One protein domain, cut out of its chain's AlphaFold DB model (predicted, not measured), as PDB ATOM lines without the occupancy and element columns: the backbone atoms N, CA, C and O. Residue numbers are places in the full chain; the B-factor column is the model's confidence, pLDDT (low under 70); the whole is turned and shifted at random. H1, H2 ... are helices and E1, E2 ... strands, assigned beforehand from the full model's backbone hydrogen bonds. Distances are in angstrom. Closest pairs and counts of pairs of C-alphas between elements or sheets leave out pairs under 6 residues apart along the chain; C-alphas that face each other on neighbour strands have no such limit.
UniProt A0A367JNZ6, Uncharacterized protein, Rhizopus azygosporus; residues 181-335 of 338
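What this domain is: This is residues 181 to 335 of the 338 residues of an uncharacterized protein of Rhizopus azygosporus (UniProt A0A367JNZ6). One long helix, H3, runs through the middle of the body; H5 crosses it near its first residues, and the hairpin of E2 and E3 reaches away as an arm beyond the end of H3 at Arg 273. On one side of H3 lies an outlying part of loops with H1, joined to the body through E1, while H4 lies near H3 on the side away from H1, and the small sheet of E4 and E5 sits at the beginning of H3, with H2 in the loop between its strands. The printed part has 155 residues, with five named helices and five named strands in the order H1 E1 E2 E3 E4 H2 E5 H3 H4 H5, and two antiparallel sheets of two strands, E2 - E3 and E4 - E5. The class is mixed, helices and strands, with under half of the residues, 77 of 155, in named elements. The whole is only just compact, close to loose, with a radius of gyration of the C-alphas of 17.6 A and spans of 56 by 41 by 31 A, and the arm of E2 and E3 makes much of the length.

Where its parts are: Residues 181 to 201 hold no named element. H1 is residues 202 to 207, with C-alpha 202 at (-12.297, -34.185, -25.029). E1 is residues 212 to 216, 12.9 A long. E2, residues 236 to 241, is 14.9 A long, and E3, residues 244 to 249, is 16.0 A long. E4 is residues 253 to 255, H2 residues 262 to 265 and E5 residues 270 to 272. H3, residues 273 to 291, measures 26.1 A, from C-alpha 273 at (-23.057, -34.500, -44.978) to C-alpha 291 at (-0.572, -21.459, -47.256). H4 is residues 308 to 317, 14.6 A long. H5, residues 319 to 333, is 21.4 A long and ends with C-alpha 333 at (-18.260, -44.178, -42.937).

How they stand to each other: Residues 181 to 182 pair with residues 215 to 216 of E1, parallel, but E1 pairs with no named strand. The closest C-alphas of H1 and E1 are those of Glu 204 and Val 213, 6.5 A apart, and H1 is apart from H3. The closest C-alphas of E1 and H3 are those of Thr 216 and Gly 285, 5.4 A apart. E2 and E3 form a hairpin, antiparallel at 147 degrees, with N 239 and O 246 at 2.9 A and N 241 and O 244 at 2.8 A, within hydrogen-bond range. E4 and E5 are antiparallel at 153 degrees, with N 254 and O 271 at 3.0 A. The closest C-alphas of E4 and H3 are those of Ala 253 and Arg 273, 5.2 A apart. H2 is apart from H3. H3 touches H5 with its residues 275 to 279 alone; the closest C-alphas are those of Ala 275 and Val 329, 6.6 A apart. Their lines stand at a steep tilt of 42 degrees, opposite ways. H3 and H4 are near each other, with 6 pairs of C-alphas within 10 A, and H4 and H5 meet only through their link. Every O i to N i+4 pair is within hydrogen-bond range in H1 and H3, against 5 of 6 in H4 and 10 of 11 in H5; H2 is too short for such a pair.

The domain as a whole: The two C-alphas farthest apart are those of Asn 243 and Phe 306, 56.6 A. The printed part has no cut. The links from E1 to E2, 19 residues, and from H3 to H4, 16 residues, are long. Residues 206 to 211 stand free. The mean pLDDT of the printed part is 76.3; it is under 70 in residues 185 to 192, 195 to 199 and 301 to 335, with means of 56 in H4 and 49 in H5.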
ATOM      1  N   ILE A 181      -9.579 -30.833 -36.713       87.06
ATOM      2  CA  ILE A 181     -10.858 -30.837 -35.985       87.06
ATOM      3  C   ILE A 181     -11.571 -29.491 -36.189       87.06
ATOM      4  O   ILE A 181     -10.984 -28.437 -35.956       87.06
ATOM      5  N   GLY A 182     -12.850 -29.535 -36.580       86.38
ATOM      6  CA  GLY A 182     -13.713 -28.355 -36.698       86.38
ATOM      7  C   GLY A 182     -13.955 -27.655 -35.355       86.38
ATOM      8  O   GLY A 182     -14.230 -28.309 -34.348       86.38
ATOM      9  N   ASP A 183     -13.868 -26.325 -35.340       82.88
ATOM     10  CA  ASP A 183     -14.044 -25.476 -34.155       82.88
ATOM     11  C   ASP A 183     -15.492 -25.447 -33.622       82.88
ATOM     12  O   ASP A 183     -15.712 -25.287 -32.417       82.88
ATOM     13  N   ARG A 184     -16.495 -25.641 -34.490       75.44
ATOM     14  CA  ARG A 184     -17.922 -25.452 -34.148       75.44
ATOM     15  C   ARG A 184     -18.624 -26.718 -33.662       75.44
ATOM     16  O   ARG A 184     -19.653 -26.629 -32.988       75.44
ATOM     17  N   GLY A 185     -18.061 -27.896 -33.919       63.88
ATOM     18  CA  GLY A 185     -18.635 -29.207 -33.594       63.88
ATOM     19  C   GLY A 185     -18.802 -29.560 -32.103       63.88
ATOM     20  O   GLY A 185     -19.135 -30.704 -31.789       63.88
ATOM     21  N   THR A 186     -18.584 -28.636 -31.158       62.00
ATOM     22  CA  THR A 186     -18.582 -28.945 -29.714       62.00
ATOM     23  C   THR A 186     -19.960 -29.354 -29.179       62.00
ATOM     24  O   THR A 186     -20.082 -30.409 -28.560       62.00
ATOM     25  N   GLY A 187     -21.005 -28.555 -29.421       59.44
ATOM     26  CA  GLY A 187     -22.420 -28.894 -29.194       59.44
ATOM     27  C   GLY A 187     -22.808 -29.420 -27.800       59.44
ATOM     28  O   GLY A 187     -23.831 -30.098 -27.689       59.44
ATOM     29  N   VAL A 188     -22.001 -29.173 -26.766       63.84
ATOM     30  CA  VAL A 188     -22.102 -29.810 -25.438       63.84
ATOM     31  C   VAL A 188     -23.468 -29.554 -24.796       63.84
ATOM     32  O   VAL A 188     -24.029 -28.470 -24.920       63.84
ATOM     33  N   GLY A 189     -24.036 -30.561 -24.129       60.09
ATOM     34  CA  GLY A 189     -25.293 -30.434 -23.377       60.09
ATOM     35  C   GLY A 189     -26.566 -30.433 -24.233       60.09
ATOM     36  O   GLY A 189     -27.591 -30.945 -23.779       60.09
ATOM     37  N   SER A 190     -26.503 -29.964 -25.485       63.56
ATOM     38  CA  SER A 190     -27.620 -30.061 -26.440       63.56
ATOM     39  C   SER A 190     -28.070 -31.517 -26.639       63.56
ATOM     40  O   SER A 190     -27.263 -32.443 -26.535       63.56
ATOM     41  N   ARG A 191     -29.357 -31.753 -26.925       66.00
ATOM     42  CA  ARG A 191     -29.906 -33.105 -27.136       66.00
ATOM     43  C   ARG A 191     -30.302 -33.330 -28.598       66.00
ATOM     44  O   ARG A 191     -30.952 -32.483 -29.201       66.00
ATOM     45  N   ILE A 192     -29.979 -34.501 -29.153       64.19
ATOM     46  CA  ILE A 192     -30.529 -35.003 -30.426       64.19
ATOM     47  C   ILE A 192     -31.350 -36.256 -30.126       64.19
ATOM     48  O   ILE A 192     -30.840 -37.195 -29.523       64.19
ATOM     49  N   LYS A 193     -32.624 -36.280 -30.545       70.88
ATOM     50  CA  LYS A 193     -33.560 -37.399 -30.293       70.88
ATOM     51  C   LYS A 193     -33.600 -37.831 -28.808       70.88
ATOM     52  O   LYS A 193     -33.696 -39.011 -28.502       70.88
ATOM     53  N   GLY A 194     -33.465 -36.872 -27.885       71.69
ATOM     54  CA  GLY A 194     -33.382 -37.099 -26.434       71.69
ATOM     55  C   GLY A 194     -31.974 -37.393 -25.891       71.69
ATOM     56  O   GLY A 194     -31.689 -37.048 -24.743       71.69
ATOM     57  N   PHE A 195     -31.061 -37.934 -26.698       62.69
ATOM     58  CA  PHE A 195     -29.683 -38.224 -26.290       62.69
ATOM     59  C   PHE A 195     -28.864 -36.935 -26.145       62.69
ATOM     60  O   PHE A 195     -28.805 -36.127 -27.072       62.69
ATOM     61  N   ARG A 196     -28.218 -36.742 -24.988       66.00
ATOM     62  CA  ARG A 196     -27.298 -35.622 -24.730       66.00
ATOM     63  C   ARG A 196     -26.048 -35.749 -25.611       66.00
ATOM     64  O   ARG A 196     -25.475 -36.829 -25.722       66.00
ATOM     65  N   LYS A 197     -25.621 -34.654 -26.246       67.94
ATOM     66  CA  LYS A 197     -24.337 -34.570 -26.949       67.94
ATOM     67  C   LYS A 197     -23.212 -34.413 -25.930       67.94
ATOM     68  O   LYS A 197     -23.148 -33.422 -25.200       67.94
ATOM     69  N   TYR A 198     -22.285 -35.362 -25.959       63.19
ATOM     70  CA  TYR A 198     -21.035 -35.344 -25.200       63.19
ATOM     71  C   TYR A 198     -19.883 -34.905 -26.112       63.19
ATOM     72  O   TYR A 198     -18.934 -35.654 -26.300       63.19
ATOM     73  N   GLY A 199     -20.006 -33.757 -26.782       66.69
ATOM     74  CA  GLY A 199     -18.916 -33.200 -27.589       66.69
ATOM     75  C   GLY A 199     -17.964 -32.340 -26.749       66.69
ATOM     76  O   GLY A 199     -17.818 -32.555 -25.547       66.69
ATOM     77  N   GLY A 200     -17.329 -31.349 -27.374       72.88
ATOM     78  CA  GLY A 200     -16.350 -30.471 -26.726       72.88
ATOM     79  C   GLY A 200     -14.914 -30.993 -26.813       72.88
ATOM     80  O   GLY A 200     -14.629 -31.968 -27.510       72.88
ATOM     81  N   ARG A 201     -13.996 -30.337 -26.091       76.31
ATOM     82  CA  ARG A 201     -12.537 -30.519 -26.233       76.31
ATOM     83  C   ARG A 201     -11.984 -31.887 -25.806       76.31
ATOM     84  O   ARG A 201     -10.786 -32.108 -25.923       76.31
ATOM     85  N   TRP A 202     -12.805 -32.852 -25.382       77.38
ATOM     86  CA  TRP A 202     -12.297 -34.185 -25.029       77.38
ATOM     87  C   TRP A 202     -11.629 -34.897 -26.215       77.38
ATOM     88  O   TRP A 202     -10.661 -35.627 -26.008       77.38
ATOM     89  N   LYS A 203     -12.109 -34.699 -27.457       77.88
ATOM     90  CA  LYS A 203     -11.519 -35.366 -28.635       77.88
ATOM     91  C   LYS A 203     -10.113 -34.830 -28.912       77.88
ATOM     92  O   LYS A 203      -9.192 -35.617 -29.088       77.88
ATOM     93  N   GLU A 204      -9.951 -33.511 -28.857       82.75
ATOM     94  CA  GLU A 204      -8.667 -32.799 -28.877       82.75
ATOM     95  C   GLU A 204      -7.749 -33.279 -27.736       82.75
ATOM     96  O   GLU A 204      -6.673 -33.812 -27.996       82.75
ATOM     97  N   GLN A 205      -8.208 -33.216 -26.482       82.62
ATOM     98  CA  GLN A 205      -7.435 -33.576 -25.282       82.62
ATOM     99  C   GLN A 205      -7.003 -35.054 -25.220       82.62
ATOM    100  O   GLN A 205      -5.956 -35.365 -24.648       82.62
ATOM    101  N   LEU A 206      -7.790 -35.982 -25.779       81.19
ATOM    102  CA  LEU A 206      -7.418 -37.400 -25.866       81.19
ATOM    103  C   LEU A 206      -6.546 -37.722 -27.093       81.19
ATOM    104  O   LEU A 206      -5.771 -38.678 -27.037       81.19
ATOM    105  N   ARG A 207      -6.640 -36.952 -28.187       78.25
ATOM    106  CA  ARG A 207      -5.818 -37.144 -29.397       78.25
ATOM    107  C   ARG A 207      -4.453 -36.460 -29.296       78.25
ATOM    108  O   ARG A 207      -3.467 -37.078 -29.683       78.25
ATOM    109  N   GLY A 208      -4.375 -35.276 -28.682       79.56
ATOM    110  CA  GLY A 208      -3.142 -34.497 -28.490       79.56
ATOM    111  C   GLY A 208      -2.026 -35.232 -27.736       79.56
ATOM    112  O   GLY A 208      -0.856 -34.910 -27.892       79.56
ATOM    113  N   LYS A 209      -2.367 -36.279 -26.971       80.81
ATOM    114  CA  LYS A 209      -1.409 -37.174 -26.291       80.81
ATOM    115  C   LYS A 209      -0.686 -38.156 -27.227       80.81
ATOM    116  O   LYS A 209       0.187 -38.893 -26.776       80.81
ATOM    117  N   HIS A 210      -1.104 -38.241 -28.490       77.44
ATOM    118  CA  HIS A 210      -0.672 -39.268 -29.442       77.44
ATOM    119  C   HIS A 210      -0.450 -38.747 -30.874       77.44
ATOM    120  O   HIS A 210       0.217 -39.417 -31.654       77.44
ATOM    121  N   VAL A 211      -1.033 -37.598 -31.227       81.69
ATOM    122  CA  VAL A 211      -1.060 -36.990 -32.567       81.69
ATOM    123  C   VAL A 211      -1.076 -35.474 -32.415       81.69
ATOM    124  O   VAL A 211      -1.743 -34.957 -31.520       81.69
ATOM    125  N   THR A 212      -0.414 -34.754 -33.320       85.06
ATOM    126  CA  THR A 212      -0.565 -33.297 -33.414       85.06
ATOM    127  C   THR A 212      -1.982 -32.968 -33.889       85.06
ATOM    128  O   THR A 212      -2.387 -33.360 -34.982       85.06
ATOM    129  N   VAL A 213      -2.752 -32.273 -33.052       86.81
ATOM    130  CA  VAL A 213      -4.122 -31.844 -33.363       86.81
ATOM    131  C   VAL A 213      -4.105 -30.379 -33.780       86.81
ATOM    132  O   VAL A 213      -3.585 -29.538 -33.051       86.81
ATOM    133  N   CYS A 214      -4.719 -30.071 -34.919       87.81
ATOM    134  CA  CYS A 214      -4.958 -28.710 -35.383       87.81
ATOM    135  C   CYS A 214      -6.460 -28.416 -35.358       87.81
ATOM    136  O   CYS A 214      -7.255 -29.151 -35.949       87.81
ATOM    137  N   ILE A 215      -6.847 -27.332 -34.688       86.06
ATOM    138  CA  ILE A 215      -8.215 -26.808 -34.750       86.06
ATOM    139  C   ILE A 215      -8.357 -25.961 -36.019       86.06
ATOM    140  O   ILE A 215      -7.441 -25.232 -36.395       86.06
ATOM    141  N   THR A 216      -9.492 -26.092 -36.699       86.00
ATOM    142  CA  THR A 216      -9.735 -25.532 -38.037       86.00
ATOM    143  C   THR A 216     -11.138 -24.953 -38.136       86.00
ATOM    144  O   THR A 216     -12.066 -25.521 -37.563       86.00
ATOM    145  N   ASN A 217     -11.310 -23.896 -38.927       82.69
ATOM    146  CA  ASN A 217     -12.612 -23.280 -39.170       82.69
ATOM    147  C   ASN A 217     -13.589 -24.241 -39.885       82.69
ATOM    148  O   ASN A 217     -13.321 -24.694 -40.999       82.69
ATOM    149  N   GLU A 218     -14.740 -24.497 -39.266       85.06
ATOM    150  CA  GLU A 218     -15.857 -25.308 -39.774       85.06
ATOM    151  C   GLU A 218     -16.886 -24.463 -40.566       85.06
ATOM    152  O   GLU A 218     -18.025 -24.872 -40.801       85.06
ATOM    153  N   HIS A 219     -16.521 -23.247 -40.988       87.31
ATOM    154  CA  HIS A 219     -17.372 -22.414 -41.840       87.31
ATOM    155  C   HIS A 219     -17.633 -23.088 -43.196       87.31
ATOM    156  O   HIS A 219     -16.701 -23.444 -43.912       87.31
ATOM    157  N   MET A 220     -18.915 -23.262 -43.539       87.75
ATOM    158  CA  MET A 220     -19.421 -23.811 -44.812       87.75
ATOM    159  C   MET A 220     -18.910 -25.212 -45.225       87.75
ATOM    160  O   MET A 220     -19.330 -25.738 -46.257       87.75
ATOM    161  N   THR A 221     -18.109 -25.893 -44.399       88.25
ATOM    162  CA  THR A 221     -17.572 -27.247 -44.657       88.25
ATOM    163  C   THR A 221     -18.663 -28.289 -44.916       88.25
ATOM    164  O   THR A 221     -18.493 -29.198 -45.725       88.25
ATOM    165  N   SER A 222     -19.811 -28.130 -44.258       88.25
ATOM    166  CA  SER A 222     -20.997 -28.978 -44.385       88.25
ATOM    167  C   SER A 222     -22.046 -28.443 -45.369       88.25
ATOM    168  O   SER A 222     -23.159 -28.958 -45.381       88.25
ATOM    169  N   GLN A 223     -21.726 -27.423 -46.176       90.44
ATOM    170  CA  GLN A 223     -22.653 -26.797 -47.138       90.44
ATOM    171  C   GLN A 223     -22.046 -26.589 -48.539       90.44
ATOM    172  O   GLN A 223     -22.794 -26.464 -49.504       90.44
ATOM    173  N   THR A 224     -20.718 -26.622 -48.681       92.31
ATOM    174  CA  THR A 224     -20.017 -26.327 -49.941       92.31
ATOM    175  C   THR A 224     -19.423 -27.568 -50.614       92.31
ATOM    176  O   THR A 224     -18.872 -28.465 -49.974       92.31
ATOM    177  N   CYS A 225     -19.471 -27.613 -51.947       92.19
ATOM    178  CA  CYS A 225     -18.851 -28.663 -52.747       92.19
ATOM    179  C   CYS A 225     -17.314 -28.593 -52.711       92.19
ATOM    180  O   CYS A 225     -16.720 -27.680 -53.282       92.19
ATOM    181  N   ILE A 226     -16.644 -29.623 -52.183       91.25
ATOM    182  CA  ILE A 226     -15.168 -29.726 -52.182       91.25
ATOM    183  C   ILE A 226     -14.512 -29.759 -53.580       91.25
ATOM    184  O   ILE A 226     -13.291 -29.653 -53.681       91.25
ATOM    185  N   TYR A 227     -15.290 -29.929 -54.655       89.06
ATOM    186  CA  TYR A 227     -14.790 -30.023 -56.031       89.06
ATOM    187  C   TYR A 227     -14.956 -28.732 -56.838       89.06
ATOM    188  O   TYR A 227     -14.055 -28.365 -57.582       89.06
ATOM    189  N   CYS A 228     -16.110 -28.065 -56.727       90.19
ATOM    190  CA  CYS A 228     -16.444 -26.881 -57.533       90.19
ATOM    191  C   CYS A 228     -16.837 -25.650 -56.708       90.19
ATOM    192  O   CYS A 228     -17.257 -24.652 -57.284       90.19
ATOM    193  N   TYR A 229     -16.742 -25.739 -55.379       90.31
ATOM    194  CA  TYR A 229     -16.955 -24.653 -54.418       90.31
ATOM    195  C   TYR A 229     -18.325 -23.956 -54.426       90.31
ATOM    196  O   TYR A 229     -18.521 -23.002 -53.683       90.31
ATOM    197  N   GLN A 230     -19.290 -24.453 -55.198       90.56
ATOM    198  CA  GLN A 230     -20.682 -24.021 -55.110       90.56
ATOM    199  C   GLN A 230     -21.401 -24.703 -53.941       90.56
ATOM    200  O   GLN A 230     -21.018 -25.800 -53.516       90.56
ATOM    201  N   GLU A 231     -22.453 -24.054 -53.450       92.56
ATOM    202  CA  GLU A 231     -23.335 -24.584 -52.411       92.56
ATOM    203  C   GLU A 231     -24.009 -25.899 -52.839       92.56
ATOM    204  O   GLU A 231     -24.161 -26.215 -54.025       92.56
ATOM    205  N   LEU A 232     -24.398 -26.691 -51.844       93.81
ATOM    206  CA  LEU A 232     -25.019 -27.998 -52.003       93.81
ATOM    207  C   LEU A 232     -26.464 -27.966 -51.515       93.81
ATOM    208  O   LEU A 232     -26.763 -27.421 -50.455       93.81
ATOM    209  N   CYS A 233     -27.356 -28.631 -52.242       92.81
ATOM    210  CA  CYS A 233     -28.749 -28.779 -51.833       92.81
ATOM    211  C   CYS A 233     -28.982 -30.115 -51.111       92.81
ATOM    212  O   CYS A 233     -28.258 -31.095 -51.311       92.81
ATOM    213  N   HIS A 234     -30.033 -30.192 -50.293       92.31
ATOM    214  CA  HIS A 234     -30.536 -31.484 -49.830       92.31
ATOM    215  C   HIS A 234     -31.283 -32.189 -50.972       92.31
ATOM    216  O   HIS A 234     -32.232 -31.611 -51.514       92.31
ATOM    217  N   PRO A 235     -30.918 -33.437 -51.330       89.88
ATOM    218  CA  PRO A 235     -31.644 -34.182 -52.347       89.88
ATOM    219  C   PRO A 235     -33.064 -34.481 -51.855       89.88
ATOM    220  O   PRO A 235     -33.279 -34.841 -50.691       89.88
ATOM    221  N   LYS A 236     -34.044 -34.309 -52.744       90.62
ATOM    222  CA  LYS A 236     -35.471 -34.441 -52.431       90.62
ATOM    223  C   LYS A 236     -35.998 -35.758 -52.992       90.62
ATOM    224  O   LYS A 236     -35.797 -36.050 -54.166       90.62
ATOM    225  N   ALA A 237     -36.662 -36.545 -52.153       84.38
ATOM    226  CA  ALA A 237     -37.272 -37.817 -52.519       84.38
ATOM    227  C   ALA A 237     -38.798 -37.705 -52.441       84.38
ATOM    228  O   ALA A 237     -39.334 -37.159 -51.475       84.38
ATOM    229  N   ILE A 238     -39.502 -38.239 -53.436       87.12
ATOM    230  CA  ILE A 238     -40.959 -38.381 -53.379       87.12
ATOM    231  C   ILE A 238     -41.269 -39.640 -52.566       87.12
ATOM    232  O   ILE A 238     -40.798 -40.725 -52.895       87.12
ATOM    233  N   LEU A 239     -42.042 -39.495 -51.490       84.62
ATOM    234  CA  LEU A 239     -42.442 -40.591 -50.610       84.62
ATOM    235  C   LEU A 239     -43.966 -40.668 -50.523       84.62
ATOM    236  O   LEU A 239     -44.618 -39.710 -50.107       84.62
ATOM    237  N   THR A 240     -44.534 -41.826 -50.847       82.94
ATOM    238  CA  THR A 240     -45.965 -42.085 -50.648       82.94
ATOM    239  C   THR A 240     -46.252 -42.288 -49.161       82.94
ATOM    240  O   THR A 240     -45.763 -43.233 -48.543       82.94
ATOM    241  N   LYS A 241     -47.065 -41.409 -48.568       81.75
ATOM    242  CA  LYS A 241     -47.532 -41.497 -47.178       81.75
ATOM    243  C   LYS A 241     -49.050 -41.382 -47.155       81.75
ATOM    244  O   LYS A 241     -49.591 -40.388 -47.627       81.75
ATOM    245  N   LYS A 242     -49.740 -42.385 -46.594       80.06
ATOM    246  CA  LYS A 242     -51.218 -42.449 -46.548       80.06
ATOM    247  C   LYS A 242     -51.852 -42.158 -47.925       80.06
ATOM    248  O   LYS A 242     -52.695 -41.277 -48.056       80.06
ATOM    249  N   ASN A 243     -51.362 -42.852 -48.955       82.56
ATOM    250  CA  ASN A 243     -51.755 -42.728 -50.369       82.56
ATOM    251  C   ASN A 243     -51.586 -41.331 -51.006       82.56
ATOM    252  O   ASN A 243     -52.022 -41.121 -52.133       82.56
ATOM    253  N   LYS A 244     -50.902 -40.388 -50.343       84.88
ATOM    254  CA  LYS A 244     -50.502 -39.095 -50.919       84.88
ATOM    255  C   LYS A 244     -49.000 -39.083 -51.191       84.88
ATOM    256  O   LYS A 244     -48.215 -39.518 -50.347       84.88
ATOM    257  N   GLN A 245     -48.592 -38.576 -52.350       86.00
ATOM    258  CA  GLN A 245     -47.181 -38.322 -52.639       86.00
ATOM    259  C   GLN A 245     -46.723 -37.082 -51.858       86.00
ATOM    260  O   GLN A 245     -47.376 -36.042 -51.904       86.00
ATOM    261  N   VAL A 246     -45.615 -37.191 -51.124       86.06
ATOM    262  CA  VAL A 246     -45.040 -36.097 -50.331       86.06
ATOM    263  C   VAL A 246     -43.567 -35.948 -50.687       86.06
ATOM    264  O   VAL A 246     -42.789 -36.889 -50.527       86.06
ATOM    265  N   LEU A 247     -43.169 -34.758 -51.135       85.38
ATOM    266  CA  LEU A 247     -41.765 -34.426 -51.359       85.38
ATOM    267  C   LEU A 247     -41.063 -34.246 -50.002       85.38
ATOM    268  O   LEU A 247     -41.424 -33.362 -49.227       85.38
ATOM    269  N   GLN A 248     -40.070 -35.083 -49.702       85.38
ATOM    270  CA  GLN A 248     -39.293 -35.025 -48.465       85.38
ATOM    271  C   GLN A 248     -37.806 -34.803 -48.758       85.38
ATOM    272  O   GLN A 248     -37.189 -35.519 -49.542       85.38
ATOM    273  N   GLU A 249     -37.207 -33.838 -48.068       88.31
ATOM    274  CA  GLU A 249     -35.776 -33.542 -48.161       88.31
ATOM    275  C   GLU A 249     -34.950 -34.500 -47.293       88.31
ATOM    276  O   GLU A 249     -35.239 -34.698 -46.107       88.31
ATOM    277  N   ASN A 250     -33.891 -35.077 -47.862       86.44
ATOM    278  CA  ASN A 250     -32.990 -35.953 -47.128       86.44
ATOM    279  C   ASN A 250     -31.851 -35.163 -46.458       86.44
ATOM    280  O   ASN A 250     -30.773 -34.988 -47.022       86.44
ATOM    281  N   ARG A 251     -32.077 -34.732 -45.211       86.00
ATOM    282  CA  ARG A 251     -31.134 -33.906 -44.429       86.00
ATOM    283  C   ARG A 251     -29.828 -34.597 -43.988       86.00
ATOM    284  O   ARG A 251     -28.989 -33.928 -43.387       86.00
ATOM    285  N   SER A 252     -29.637 -35.900 -44.228       84.69
ATOM    286  CA  SER A 252     -28.339 -36.571 -43.993       84.69
ATOM    287  C   SER A 252     -27.418 -36.559 -45.218       84.69
ATOM    288  O   SER A 252     -26.216 -36.806 -45.082       84.69
ATOM    289  N   ALA A 253     -27.961 -36.247 -46.396       89.25
ATOM    290  CA  ALA A 253     -27.236 -36.186 -47.654       89.25
ATOM    291  C   ALA A 253     -27.202 -34.759 -48.216       89.25
ATOM    292  O   ALA A 253     -28.051 -33.916 -47.910       89.25
ATOM    293  N   LEU A 254     -26.213 -34.511 -49.068       92.75
ATOM    294  CA  LEU A 254     -26.050 -33.278 -49.827       92.75
ATOM    295  C   LEU A 254     -25.657 -33.607 -51.261       92.75
ATOM    296  O   LEU A 254     -24.895 -34.547 -51.488       92.75
ATOM    297  N   MET A 255     -26.185 -32.836 -52.208       93.06
ATOM    298  CA  MET A 255     -26.026 -33.028 -53.645       93.06
ATOM    299  C   MET A 255     -25.460 -31.760 -54.292       93.06
ATOM    300  O   MET A 255     -25.931 -30.649 -54.049       93.06
ATOM    301  N   CYS A 256     -24.446 -31.930 -55.140       94.06
ATOM    302  CA  CYS A 256     -23.962 -30.870 -56.018       94.06
ATOM    303  C   CYS A 256     -24.808 -30.821 -57.296       94.06
ATOM    304  O   CYS A 256     -24.971 -31.848 -57.954       94.06
ATOM    305  N   MET A 257     -25.302 -29.636 -57.661       93.38
ATOM    306  CA  MET A 257     -26.129 -29.423 -58.863       93.38
ATOM    307  C   MET A 257     -25.352 -28.844 -60.058       93.38
ATOM    308  O   MET A 257     -25.917 -28.677 -61.132       93.38
ATOM    309  N   ASN A 258     -24.067 -28.519 -59.892       93.25
ATOM    310  CA  ASN A 258     -23.265 -27.844 -60.912       93.25
ATOM    311  C   ASN A 258     -22.912 -28.787 -62.085       93.25
ATOM    312  O   ASN A 258     -22.051 -29.654 -61.903       93.25
ATOM    313  N   PRO A 259     -23.447 -28.602 -63.308       92.56
ATOM    314  CA  PRO A 259     -23.178 -29.503 -64.435       92.56
ATOM    315  C   PRO A 259     -21.708 -29.493 -64.891       92.56
ATOM    316  O   PRO A 259     -21.244 -30.428 -65.543       92.56
ATOM    317  N   LYS A 260     -20.930 -28.461 -64.533       93.38
ATOM    318  CA  LYS A 260     -19.496 -28.386 -64.847       93.38
ATOM    319  C   LYS A 260     -18.631 -29.200 -63.868       93.38
ATOM    320  O   LYS A 260     -17.500 -29.539 -64.223       93.38
ATOM    321  N   CYS A 261     -19.155 -29.545 -62.686       90.88
ATOM    322  CA  CYS A 261     -18.440 -30.211 -61.592       90.88
ATOM    323  C   CYS A 261     -18.086 -31.679 -61.893       90.88
ATOM    324  O   CYS A 261     -18.919 -32.451 -62.368       90.88
ATOM    325  N   VAL A 262     -16.867 -32.092 -61.524       91.69
ATOM    326  CA  VAL A 262     -16.363 -33.473 -61.679       91.69
ATOM    327  C   VAL A 262     -17.255 -34.494 -60.961       91.69
ATOM    328  O   VAL A 262     -17.554 -35.549 -61.516       91.69
ATOM    329  N   ALA A 263     -17.755 -34.171 -59.764       88.19
ATOM    330  CA  ALA A 263     -18.652 -35.055 -59.018       88.19
ATOM    331  C   ALA A 263     -20.007 -35.263 -59.725       88.19
ATOM    332  O   ALA A 263     -20.574 -36.348 -59.642       88.19
ATOM    333  N   VAL A 264     -20.510 -34.259 -60.455       91.75
ATOM    334  CA  VAL A 264     -21.743 -34.381 -61.257       91.75
ATOM    335  C   VAL A 264     -21.477 -35.191 -62.523       91.75
ATOM    336  O   VAL A 264     -22.161 -36.182 -62.759       91.75
ATOM    337  N   LYS A 265     -20.416 -34.856 -63.267       91.44
ATOM    338  CA  LYS A 265     -19.990 -35.581 -64.480       91.44
ATOM    339  C   LYS A 265     -19.695 -37.068 -64.245       91.44
ATOM    340  O   LYS A 265     -19.878 -37.871 -65.148       91.44
ATOM    341  N   SER A 266     -19.253 -37.438 -63.041       89.00
ATOM    342  CA  SER A 266     -18.964 -38.827 -62.646       89.00
ATOM    343  C   SER A 266     -20.123 -39.551 -61.942       89.00
ATOM    344  O   SER A 266     -19.920 -40.647 -61.420       89.00
ATOM    345  N   GLY A 267     -21.321 -38.951 -61.873       89.69
ATOM    346  CA  GLY A 267     -22.495 -39.540 -61.210       89.69
ATOM    347  C   GLY A 267     -22.387 -39.658 -59.681       89.69
ATOM    348  O   GLY A 267     -23.201 -40.322 -59.047       89.69
ATOM    349  N   LYS A 268     -21.386 -39.018 -59.062       88.56
ATOM    350  CA  LYS A 268     -21.033 -39.116 -57.631       88.56
ATOM    351  C   LYS A 268     -21.310 -37.809 -56.873       88.56
ATOM    352  O   LYS A 268     -20.643 -37.502 -55.884       88.56
ATOM    353  N   SER A 269     -22.294 -37.034 -57.340       90.88
ATOM    354  CA  SER A 269     -22.631 -35.690 -56.845       90.88
ATOM    355  C   SER A 269     -23.209 -35.663 -55.433       90.88
ATOM    356  O   SER A 269     -23.190 -34.610 -54.797       90.88
ATOM    357  N   THR A 270     -23.728 -36.800 -54.962       91.69
ATOM    358  CA  THR A 270     -24.360 -36.949 -53.647       91.69
ATOM    359  C   THR A 270     -23.398 -37.587 -52.649       91.69
ATOM    360  O   THR A 270     -22.760 -38.596 -52.955       91.69
ATOM    361  N   LYS A 271     -23.302 -37.017 -51.444       89.38
ATOM    362  CA  LYS A 271     -22.458 -37.500 -50.335       89.38
ATOM    363  C   LYS A 271     -23.216 -37.444 -49.004       89.38
ATOM    364  O   LYS A 271     -24.173 -36.677 -48.872       89.38
ATOM    365  N   SER A 272     -22.778 -38.218 -48.008       90.44
ATOM    366  CA  SER A 272     -23.176 -37.990 -46.613       90.44
ATOM    367  C   SER A 272     -22.622 -36.637 -46.154       90.44
ATOM    368  O   SER A 272     -21.466 -36.300 -46.423       90.44
ATOM    369  N   ARG A 273     -23.450 -35.835 -45.471       89.44
ATOM    370  CA  ARG A 273     -23.057 -34.500 -44.978       89.44
ATOM    371  C   ARG A 273     -21.835 -34.574 -44.059       89.44
ATOM    372  O   ARG A 273     -20.978 -33.697 -44.096       89.44
ATOM    373  N   ASP A 274     -21.759 -35.618 -43.241       88.88
ATOM    374  CA  ASP A 274     -20.770 -35.710 -42.170       88.88
ATOM    375  C   ASP A 274     -19.387 -36.131 -42.718       88.88
ATOM    376  O   ASP A 274     -18.375 -35.550 -42.325       88.88
ATOM    377  N   ALA A 275     -19.335 -37.015 -43.727       87.56
ATOM    378  CA  ALA A 275     -18.107 -37.306 -44.477       87.56
ATOM    379  C   ALA A 275     -17.636 -36.111 -45.324       87.56
ATOM    380  O   ALA A 275     -16.438 -35.834 -45.375       87.56
ATOM    381  N   LEU A 276     -18.568 -35.379 -45.953       90.81
ATOM    382  CA  LEU A 276     -18.261 -34.132 -46.661       90.81
ATOM    383  C   LEU A 276     -17.625 -33.108 -45.709       90.81
ATOM    384  O   LEU A 276     -16.547 -32.606 -46.015       90.81
ATOM    385  N   SER A 277     -18.256 -32.840 -44.557       90.06
ATOM    386  CA  SER A 277     -17.734 -31.886 -43.570       90.06
ATOM    387  C   SER A 277     -16.351 -32.306 -43.079       90.06
ATOM    388  O   SER A 277     -15.437 -31.492 -43.085       90.06
ATOM    389  N   SER A 278     -16.158 -33.590 -42.752       89.38
ATOM    390  CA  SER A 278     -14.859 -34.145 -42.341       89.38
ATOM    391  C   SER A 278     -13.752 -33.902 -43.382       89.38
ATOM    392  O   SER A 278     -12.647 -33.476 -43.040       89.38
ATOM    393  N   LEU A 279     -14.054 -34.098 -44.669       90.38
ATOM    394  CA  LEU A 279     -13.099 -33.870 -45.754       90.38
ATOM    395  C   LEU A 279     -12.866 -32.373 -46.032       90.38
ATOM    396  O   LEU A 279     -11.733 -31.968 -46.277       90.38
ATOM    397  N   ALA A 280     -13.896 -31.532 -45.935       91.31
ATOM    398  CA  ALA A 280     -13.759 -30.081 -46.051       91.31
ATOM    399  C   ALA A 280     -12.967 -29.465 -44.876       91.31
ATOM    400  O   ALA A 280     -12.111 -28.617 -45.109       91.31
ATOM    401  N   ILE A 281     -13.171 -29.952 -43.645       90.88
ATOM    402  CA  ILE A 281     -12.358 -29.659 -42.449       90.88
ATOM    403  C   ILE A 281     -10.888 -30.017 -42.709       90.88
ATOM    404  O   ILE A 281     -10.002 -29.182 -42.527       90.88
ATOM    405  N   GLY A 282     -10.625 -31.237 -43.195       90.62
ATOM    406  CA  GLY A 282      -9.270 -31.697 -43.508       90.62
ATOM    407  C   GLY A 282      -8.580 -30.876 -44.602       90.62
ATOM    408  O   GLY A 282      -7.407 -30.542 -44.466       90.62
ATOM    409  N   LEU A 283      -9.309 -30.501 -45.660       89.38
ATOM    410  CA  LEU A 283      -8.798 -29.635 -46.728       89.38
ATOM    411  C   LEU A 283      -8.532 -28.209 -46.229       89.38
ATOM    412  O   LEU A 283      -7.457 -27.679 -46.492       89.38
ATOM    413  N   SER A 284      -9.477 -27.619 -45.489       89.00
ATOM    414  CA  SER A 284      -9.362 -26.286 -44.880       89.00
ATOM    415  C   SER A 284      -8.112 -26.198 -44.000       89.00
ATOM    416  O   SER A 284      -7.245 -25.354 -44.237       89.00
ATOM    417  N   GLY A 285      -7.948 -27.151 -43.074       89.94
ATOM    418  CA  GLY A 285      -6.775 -27.257 -42.208       89.94
ATOM    419  C   GLY A 285      -5.462 -27.472 -42.954       89.94
ATOM    420  O   GLY A 285      -4.481 -26.794 -42.665       89.94
ATOM    421  N   LEU A 286      -5.441 -28.358 -43.953       88.75
ATOM    422  CA  LEU A 286      -4.245 -28.585 -44.762       88.75
ATOM    423  C   LEU A 286      -3.825 -27.314 -45.519       88.75
ATOM    424  O   LEU A 286      -2.641 -26.988 -45.544       88.75
ATOM    425  N   THR A 287      -4.777 -26.552 -46.072       86.44
ATOM    426  CA  THR A 287      -4.471 -25.249 -46.687       86.44
ATOM    427  C   THR A 287      -4.016 -24.207 -45.669       86.44
ATOM    428  O   THR A 287      -3.033 -23.518 -45.929       86.44
ATOM    429  N   GLN A 288      -4.608 -24.170 -44.471       85.88
ATOM    430  CA  GLN A 288      -4.148 -23.301 -43.388       85.88
ATOM    431  C   GLN A 288      -2.688 -23.592 -42.995       85.88
ATOM    432  O   GLN A 288      -1.921 -22.656 -42.787       85.88
ATOM    433  N   CYS A 289      -2.283 -24.864 -42.938       86.19
ATOM    434  CA  CYS A 289      -0.908 -25.258 -42.615       86.19
ATOM    435  C   CYS A 289       0.099 -25.020 -43.754       86.19
ATOM    436  O   CYS A 289       1.263 -24.760 -43.467       86.19
ATOM    437  N   LEU A 290      -0.314 -25.126 -45.022       86.06
ATOM    438  CA  LEU A 290       0.586 -24.999 -46.183       86.06
ATOM    439  C   LEU A 290       0.664 -23.579 -46.771       86.06
ATOM    440  O   LEU A 290       1.649 -23.249 -47.422       86.06
ATOM    441  N   ILE A 291      -0.380 -22.766 -46.592       83.94
ATOM    442  CA  ILE A 291      -0.572 -21.459 -47.256       83.94
ATOM    443  C   ILE A 291      -0.790 -20.332 -46.222       83.94
ATOM    444  O   ILE A 291      -0.838 -19.157 -46.571       83.94
ATOM    445  N   GLY A 292      -0.978 -20.659 -44.938       83.00
ATOM    446  CA  GLY A 292      -1.331 -19.680 -43.901       83.00
ATOM    447  C   GLY A 292      -2.782 -19.183 -43.966       83.00
ATOM    448  O   GLY A 292      -3.163 -18.315 -43.181       83.00
ATOM    449  N   SER A 293      -3.607 -19.728 -44.866       81.50
ATOM    450  CA  SER A 293      -5.021 -19.369 -45.045       81.50
ATOM    451  C   SER A 293      -5.855 -20.573 -45.515       81.50
ATOM    452  O   SER A 293      -5.324 -21.446 -46.211       81.50
ATOM    453  N   PRO A 294      -7.151 -20.663 -45.160       82.62
ATOM    454  CA  PRO A 294      -8.030 -21.709 -45.668       82.62
ATOM    455  C   PRO A 294      -8.448 -21.391 -47.112       82.62
ATOM    456  O   PRO A 294      -8.403 -20.238 -47.543       82.62
ATOM    457  N   LEU A 295      -8.925 -22.395 -47.856       81.88
ATOM    458  CA  LEU A 295      -9.571 -22.159 -49.156       81.88
ATOM    459  C   LEU A 295     -10.702 -21.111 -49.027       81.88
ATOM    460  O   LEU A 295     -11.464 -21.195 -48.062       81.88
ATOM    461  N   PRO A 296     -10.894 -20.203 -50.010       81.19
ATOM    462  CA  PRO A 296     -11.887 -19.127 -49.938       81.19
ATOM    463  C   PRO A 296     -13.298 -19.515 -49.463       81.19
ATOM    464  O   PRO A 296     -13.844 -18.796 -48.632       81.19
ATOM    465  N   PRO A 297     -13.889 -20.655 -49.877       84.88
ATOM    466  CA  PRO A 297     -15.233 -21.043 -49.438       84.88
ATOM    467  C   PRO A 297     -15.307 -21.562 -47.995       84.88
ATOM    468  O   PRO A 297     -16.397 -21.869 -47.523       84.88
ATOM    469  N   PHE A 298     -14.164 -21.717 -47.321       86.12
ATOM    470  CA  PHE A 298     -14.035 -22.102 -45.913       86.12
ATOM    471  C   PHE A 298     -13.387 -20.984 -45.069       86.12
ATOM    472  O   PHE A 298     -13.126 -21.171 -43.878       86.12
ATOM    473  N   ALA A 299     -13.130 -19.808 -45.656       80.94
ATOM    474  CA  ALA A 299     -12.765 -18.599 -44.926       80.94
ATOM    475  C   ALA A 299     -14.025 -17.965 -44.315       80.94
ATOM    476  O   ALA A 299     -15.052 -17.864 -44.978       80.94
ATOM    477  N   GLN A 300     -13.971 -17.555 -43.042       70.44
ATOM    478  CA  GLN A 300     -15.089 -16.853 -42.390       70.44
ATOM    479  C   GLN A 300     -15.054 -15.338 -42.643       70.44
ATOM    480  O   GLN A 300     -16.100 -14.693 -42.689       70.44
ATOM    481  N   SER A 301     -13.860 -14.761 -42.760       58.81
ATOM    482  CA  SER A 301     -13.656 -13.380 -43.189       58.81
ATOM    483  C   SER A 301     -13.689 -13.296 -44.713       58.81
ATOM    484  O   SER A 301     -13.205 -14.194 -45.404       58.81
ATOM    485  N   GLN A 302     -14.227 -12.194 -45.244       49.91
ATOM    486  CA  GLN A 302     -14.082 -11.879 -46.664       49.91
ATOM    487  C   GLN A 302     -12.591 -11.767 -46.997       49.91
ATOM    488  O   GLN A 302     -11.848 -11.054 -46.320       49.91
ATOM    489  N   ILE A 303     -12.157 -12.482 -48.032       44.47
ATOM    490  CA  ILE A 303     -10.783 -12.409 -48.522       44.47
ATOM    491  C   ILE A 303     -10.596 -11.062 -49.224       44.47
ATOM    492  O   ILE A 303     -11.264 -10.766 -50.216       44.47
ATOM    493  N   SER A 304      -9.676 -10.248 -48.703       46.53
ATOM    494  CA  SER A 304      -9.105  -9.129 -49.452       46.53
ATOM    495  C   SER A 304      -8.474  -9.678 -50.734       46.53
ATOM    496  O   SER A 304      -7.887 -10.752 -50.712       46.53
ATOM    497  N   GLN A 305      -8.604  -8.958 -51.853       46.12
ATOM    498  CA  GLN A 305      -8.482  -9.474 -53.235       46.12
ATOM    499  C   GLN A 305      -7.147 -10.152 -53.629       46.12
ATOM    500  O   GLN A 305      -7.006 -10.630 -54.754       46.12
ATOM    501  N   PHE A 306      -6.174 -10.226 -52.723       44.03
ATOM    502  CA  PHE A 306      -4.955 -11.004 -52.890       44.03
ATOM    503  C   PHE A 306      -5.233 -12.510 -53.074       44.03
ATOM    504  O   PHE A 306      -6.048 -13.119 -52.385       44.03
ATOM    505  N   ASN A 307      -4.431 -13.128 -53.943       51.19
ATOM    506  CA  ASN A 307      -4.209 -14.577 -54.050       51.19
ATOM    507  C   ASN A 307      -5.302 -15.448 -54.699       51.19
ATOM    508  O   ASN A 307      -5.173 -16.673 -54.656       51.19
ATOM    509  N   THR A 308      -6.289 -14.879 -55.403       53.22
ATOM    510  CA  THR A 308      -7.228 -15.657 -56.246       53.22
ATOM    511  C   THR A 308      -6.496 -16.614 -57.199       53.22
ATOM    512  O   THR A 308      -6.852 -17.788 -57.292       53.22
ATOM    513  N   ASP A 309      -5.409 -16.166 -57.836       51.28
ATOM    514  CA  ASP A 309      -4.640 -16.984 -58.786       51.28
ATOM    515  C   ASP A 309      -3.768 -18.053 -58.123       51.28
ATOM    516  O   ASP A 309      -3.636 -19.159 -58.651       51.28
ATOM    517  N   ILE A 310      -3.229 -17.774 -56.930       57.06
ATOM    518  CA  ILE A 310      -2.513 -18.777 -56.128       57.06
ATOM    519  C   ILE A 310      -3.497 -19.872 -55.694       57.06
ATOM    520  O   ILE A 310      -3.209 -21.060 -55.859       57.06
ATOM    521  N   PHE A 311      -4.693 -19.496 -55.228       56.81
ATOM    522  CA  PHE A 311      -5.750 -20.449 -54.894       56.81
ATOM    523  C   PHE A 311      -6.239 -21.243 -56.106       56.81
ATOM    524  O   PHE A 311      -6.401 -22.457 -55.990       56.81
ATOM    525  N   ASN A 312      -6.415 -20.613 -57.272       57.84
ATOM    526  CA  ASN A 312      -6.752 -21.311 -58.512       57.84
ATOM    527  C   ASN A 312      -5.680 -22.357 -58.852       57.84
ATOM    528  O   ASN A 312      -5.999 -23.544 -58.959       57.84
ATOM    529  N   LYS A 313      -4.407 -21.950 -58.937       56.19
ATOM    530  CA  LYS A 313      -3.272 -22.820 -59.285       56.19
ATOM    531  C   LYS A 313      -3.127 -24.006 -58.322       56.19
ATOM    532  O   LYS A 313      -2.969 -25.139 -58.775       56.19
ATOM    533  N   LEU A 314      -3.267 -23.771 -57.014       57.06
ATOM    534  CA  LEU A 314      -3.210 -24.824 -55.995       57.06
ATOM    535  C   LEU A 314      -4.464 -25.714 -55.978       57.06
ATOM    536  O   LEU A 314      -4.370 -26.915 -55.721       57.06
ATOM    537  N   SER A 315      -5.649 -25.170 -56.271       55.56
ATOM    538  CA  SER A 315      -6.887 -25.961 -56.295       55.56
ATOM    539  C   SER A 315      -6.829 -27.096 -57.320       55.56
ATOM    540  O   SER A 315      -7.246 -28.210 -56.997       55.56
ATOM    541  N   TRP A 316      -6.225 -26.844 -58.489       54.41
ATOM    542  CA  TRP A 316      -5.993 -27.846 -59.528       54.41
ATOM    543  C   TRP A 316      -4.978 -28.912 -59.100       54.41
ATOM    544  O   TRP A 316      -5.257 -30.100 -59.260       54.41
ATOM    545  N   SER A 317      -3.852 -28.535 -58.477       56.66
ATOM    546  CA  SER A 317      -2.867 -29.518 -57.988       56.66
ATOM    547  C   SER A 317      -3.415 -30.433 -56.885       56.66
ATOM    548  O   SER A 317      -2.948 -31.557 -56.731       56.66
ATOM    549  N   PHE A 318      -4.441 -29.998 -56.142       56.62
ATOM    550  CA  PHE A 318      -5.108 -30.833 -55.138       56.62
ATOM    551  C   PHE A 318      -6.228 -31.737 -55.685       56.62
ATOM    552  O   PHE A 318      -6.765 -32.523 -54.905       56.62
ATOM    553  N   VAL A 319      -6.591 -31.696 -56.976       58.69
ATOM    554  CA  VAL A 319      -7.667 -32.559 -57.518       58.69
ATOM    555  C   VAL A 319      -7.375 -34.063 -57.338       58.69
ATOM    556  O   VAL A 319      -8.221 -34.736 -56.746       58.69
ATOM    557  N   PRO A 320      -6.188 -34.606 -57.696       57.69
ATOM    558  CA  PRO A 320      -5.887 -36.029 -57.478       57.69
ATOM    559  C   PRO A 320      -5.902 -36.419 -55.991       57.69
ATOM    560  O   PRO A 320      -6.356 -37.501 -55.615       57.69
ATOM    561  N   VAL A 321      -5.457 -35.500 -55.125       57.09
ATOM    562  CA  VAL A 321      -5.442 -35.685 -53.667       57.09
ATOM    563  C   VAL A 321      -6.867 -35.742 -53.108       57.09
ATOM    564  O   VAL A 321      -7.147 -36.563 -52.237       57.09
ATOM    565  N   ARG A 322      -7.802 -34.933 -53.630       62.78
ATOM    566  CA  ARG A 322      -9.219 -34.944 -53.214       62.78
ATOM    567  C   ARG A 322      -9.904 -36.263 -53.535       62.78
ATOM    568  O   ARG A 322     -10.653 -36.753 -52.692       62.78
ATOM    569  N   ASP A 323      -9.639 -36.862 -54.691       58.28
ATOM    570  CA  ASP A 323     -10.233 -38.157 -55.039       58.28
ATOM    571  C   ASP A 323      -9.639 -39.309 -54.216       58.28
ATOM    572  O   ASP A 323     -10.388 -40.161 -53.727       58.28
ATOM    573  N   HIS A 324      -8.330 -39.283 -53.940       57.75
ATOM    574  CA  HIS A 324      -7.700 -40.237 -53.021       57.75
ATOM    575  C   HIS A 324      -8.263 -40.123 -51.591       57.75
ATOM    576  O   HIS A 324      -8.722 -41.116 -51.021       57.75
ATOM    577  N   LEU A 325      -8.328 -38.905 -51.036       55.53
ATOM    578  CA  LEU A 325      -8.915 -38.648 -49.715       55.53
ATOM    579  C   LEU A 325     -10.404 -39.022 -49.658       55.53
ATOM    580  O   LEU A 325     -10.848 -39.607 -48.672       55.53
ATOM    581  N   THR A 326     -11.175 -38.757 -50.718       55.31
ATOM    582  CA  THR A 326     -12.589 -39.165 -50.801       55.31
ATOM    583  C   THR A 326     -12.730 -40.686 -50.731       55.31
ATOM    584  O   THR A 326     -13.608 -41.180 -50.026       55.31
ATOM    585  N   SER A 327     -11.850 -41.438 -51.399       54.47
ATOM    586  CA  SER A 327     -11.825 -42.907 -51.334       54.47
ATOM    587  C   SER A 327     -11.529 -43.424 -49.915       54.47
ATOM    588  O   SER A 327     -12.233 -44.301 -49.399       54.47
ATOM    589  N   MET A 328     -10.546 -42.820 -49.234       48.88
ATOM    590  CA  MET A 328     -10.198 -43.157 -47.848       48.88
ATOM    591  C   MET A 328     -11.340 -42.858 -46.864       48.88
ATOM    592  O   MET A 328     -11.677 -43.709 -46.042       48.88
ATOM    593  N   VAL A 329     -11.961 -41.676 -46.955       46.12
ATOM    594  CA  VAL A 329     -13.042 -41.253 -46.048       46.12
ATOM    595  C   VAL A 329     -14.321 -42.066 -46.284       46.12
ATOM    596  O   VAL A 329     -14.935 -42.526 -45.320       46.12
ATOM    597  N   CYS A 330     -14.700 -42.334 -47.541       33.62
ATOM    598  CA  CYS A 330     -15.865 -43.175 -47.842       33.62
ATOM    599  C   CYS A 330     -15.714 -44.615 -47.315       33.62
ATOM    600  O   CYS A 330     -16.708 -45.213 -46.914       33.62
ATOM    601  N   SER A 331     -14.487 -45.145 -47.237       30.34
ATOM    602  CA  SER A 331     -14.201 -46.469 -46.652       30.34
ATOM    603  C   SER A 331     -14.322 -46.519 -45.117       30.34
ATOM    604  O   SER A 331     -14.278 -47.602 -44.526       30.34
ATOM    605  N   TYR A 332     -14.444 -45.358 -44.462       34.81
ATOM    606  CA  TYR A 332     -14.524 -45.207 -43.006       34.81
ATOM    607  C   TYR A 332     -15.974 -45.091 -42.510       34.81
ATOM    608  O   TYR A 332     -16.334 -45.728 -41.518       34.81
ATOM    609  N   ASP A 333     -16.822 -44.347 -43.234       31.05
ATOM    610  CA  ASP A 333     -18.260 -44.178 -42.937       31.05
ATOM    611  C   ASP A 333     -18.982 -45.547 -42.882       31.05
ATOM    612  O   ASP A 333     -19.833 -45.782 -42.029       31.05
ATOM    613  N   SER A 334     -18.558 -46.511 -43.713       26.72
ATOM    614  CA  SER A 334     -19.074 -47.892 -43.739       26.72
ATOM    615  C   SER A 334     -18.774 -48.735 -42.489       26.72
ATOM    616  O   SER A 334     -19.209 -49.882 -42.422       26.72
ATOM    617  N   LYS A 335     -17.986 -48.229 -41.529       27.38
ATOM    618  CA  LYS A 335     -17.556 -48.977 -40.330       27.38
ATOM    619  C   LYS A 335     -17.969 -48.330 -39.009       27.38
ATOM    620  O   LYS A 335     -17.781 -48.945 -37.962       27.38
TER     621      LYS A 335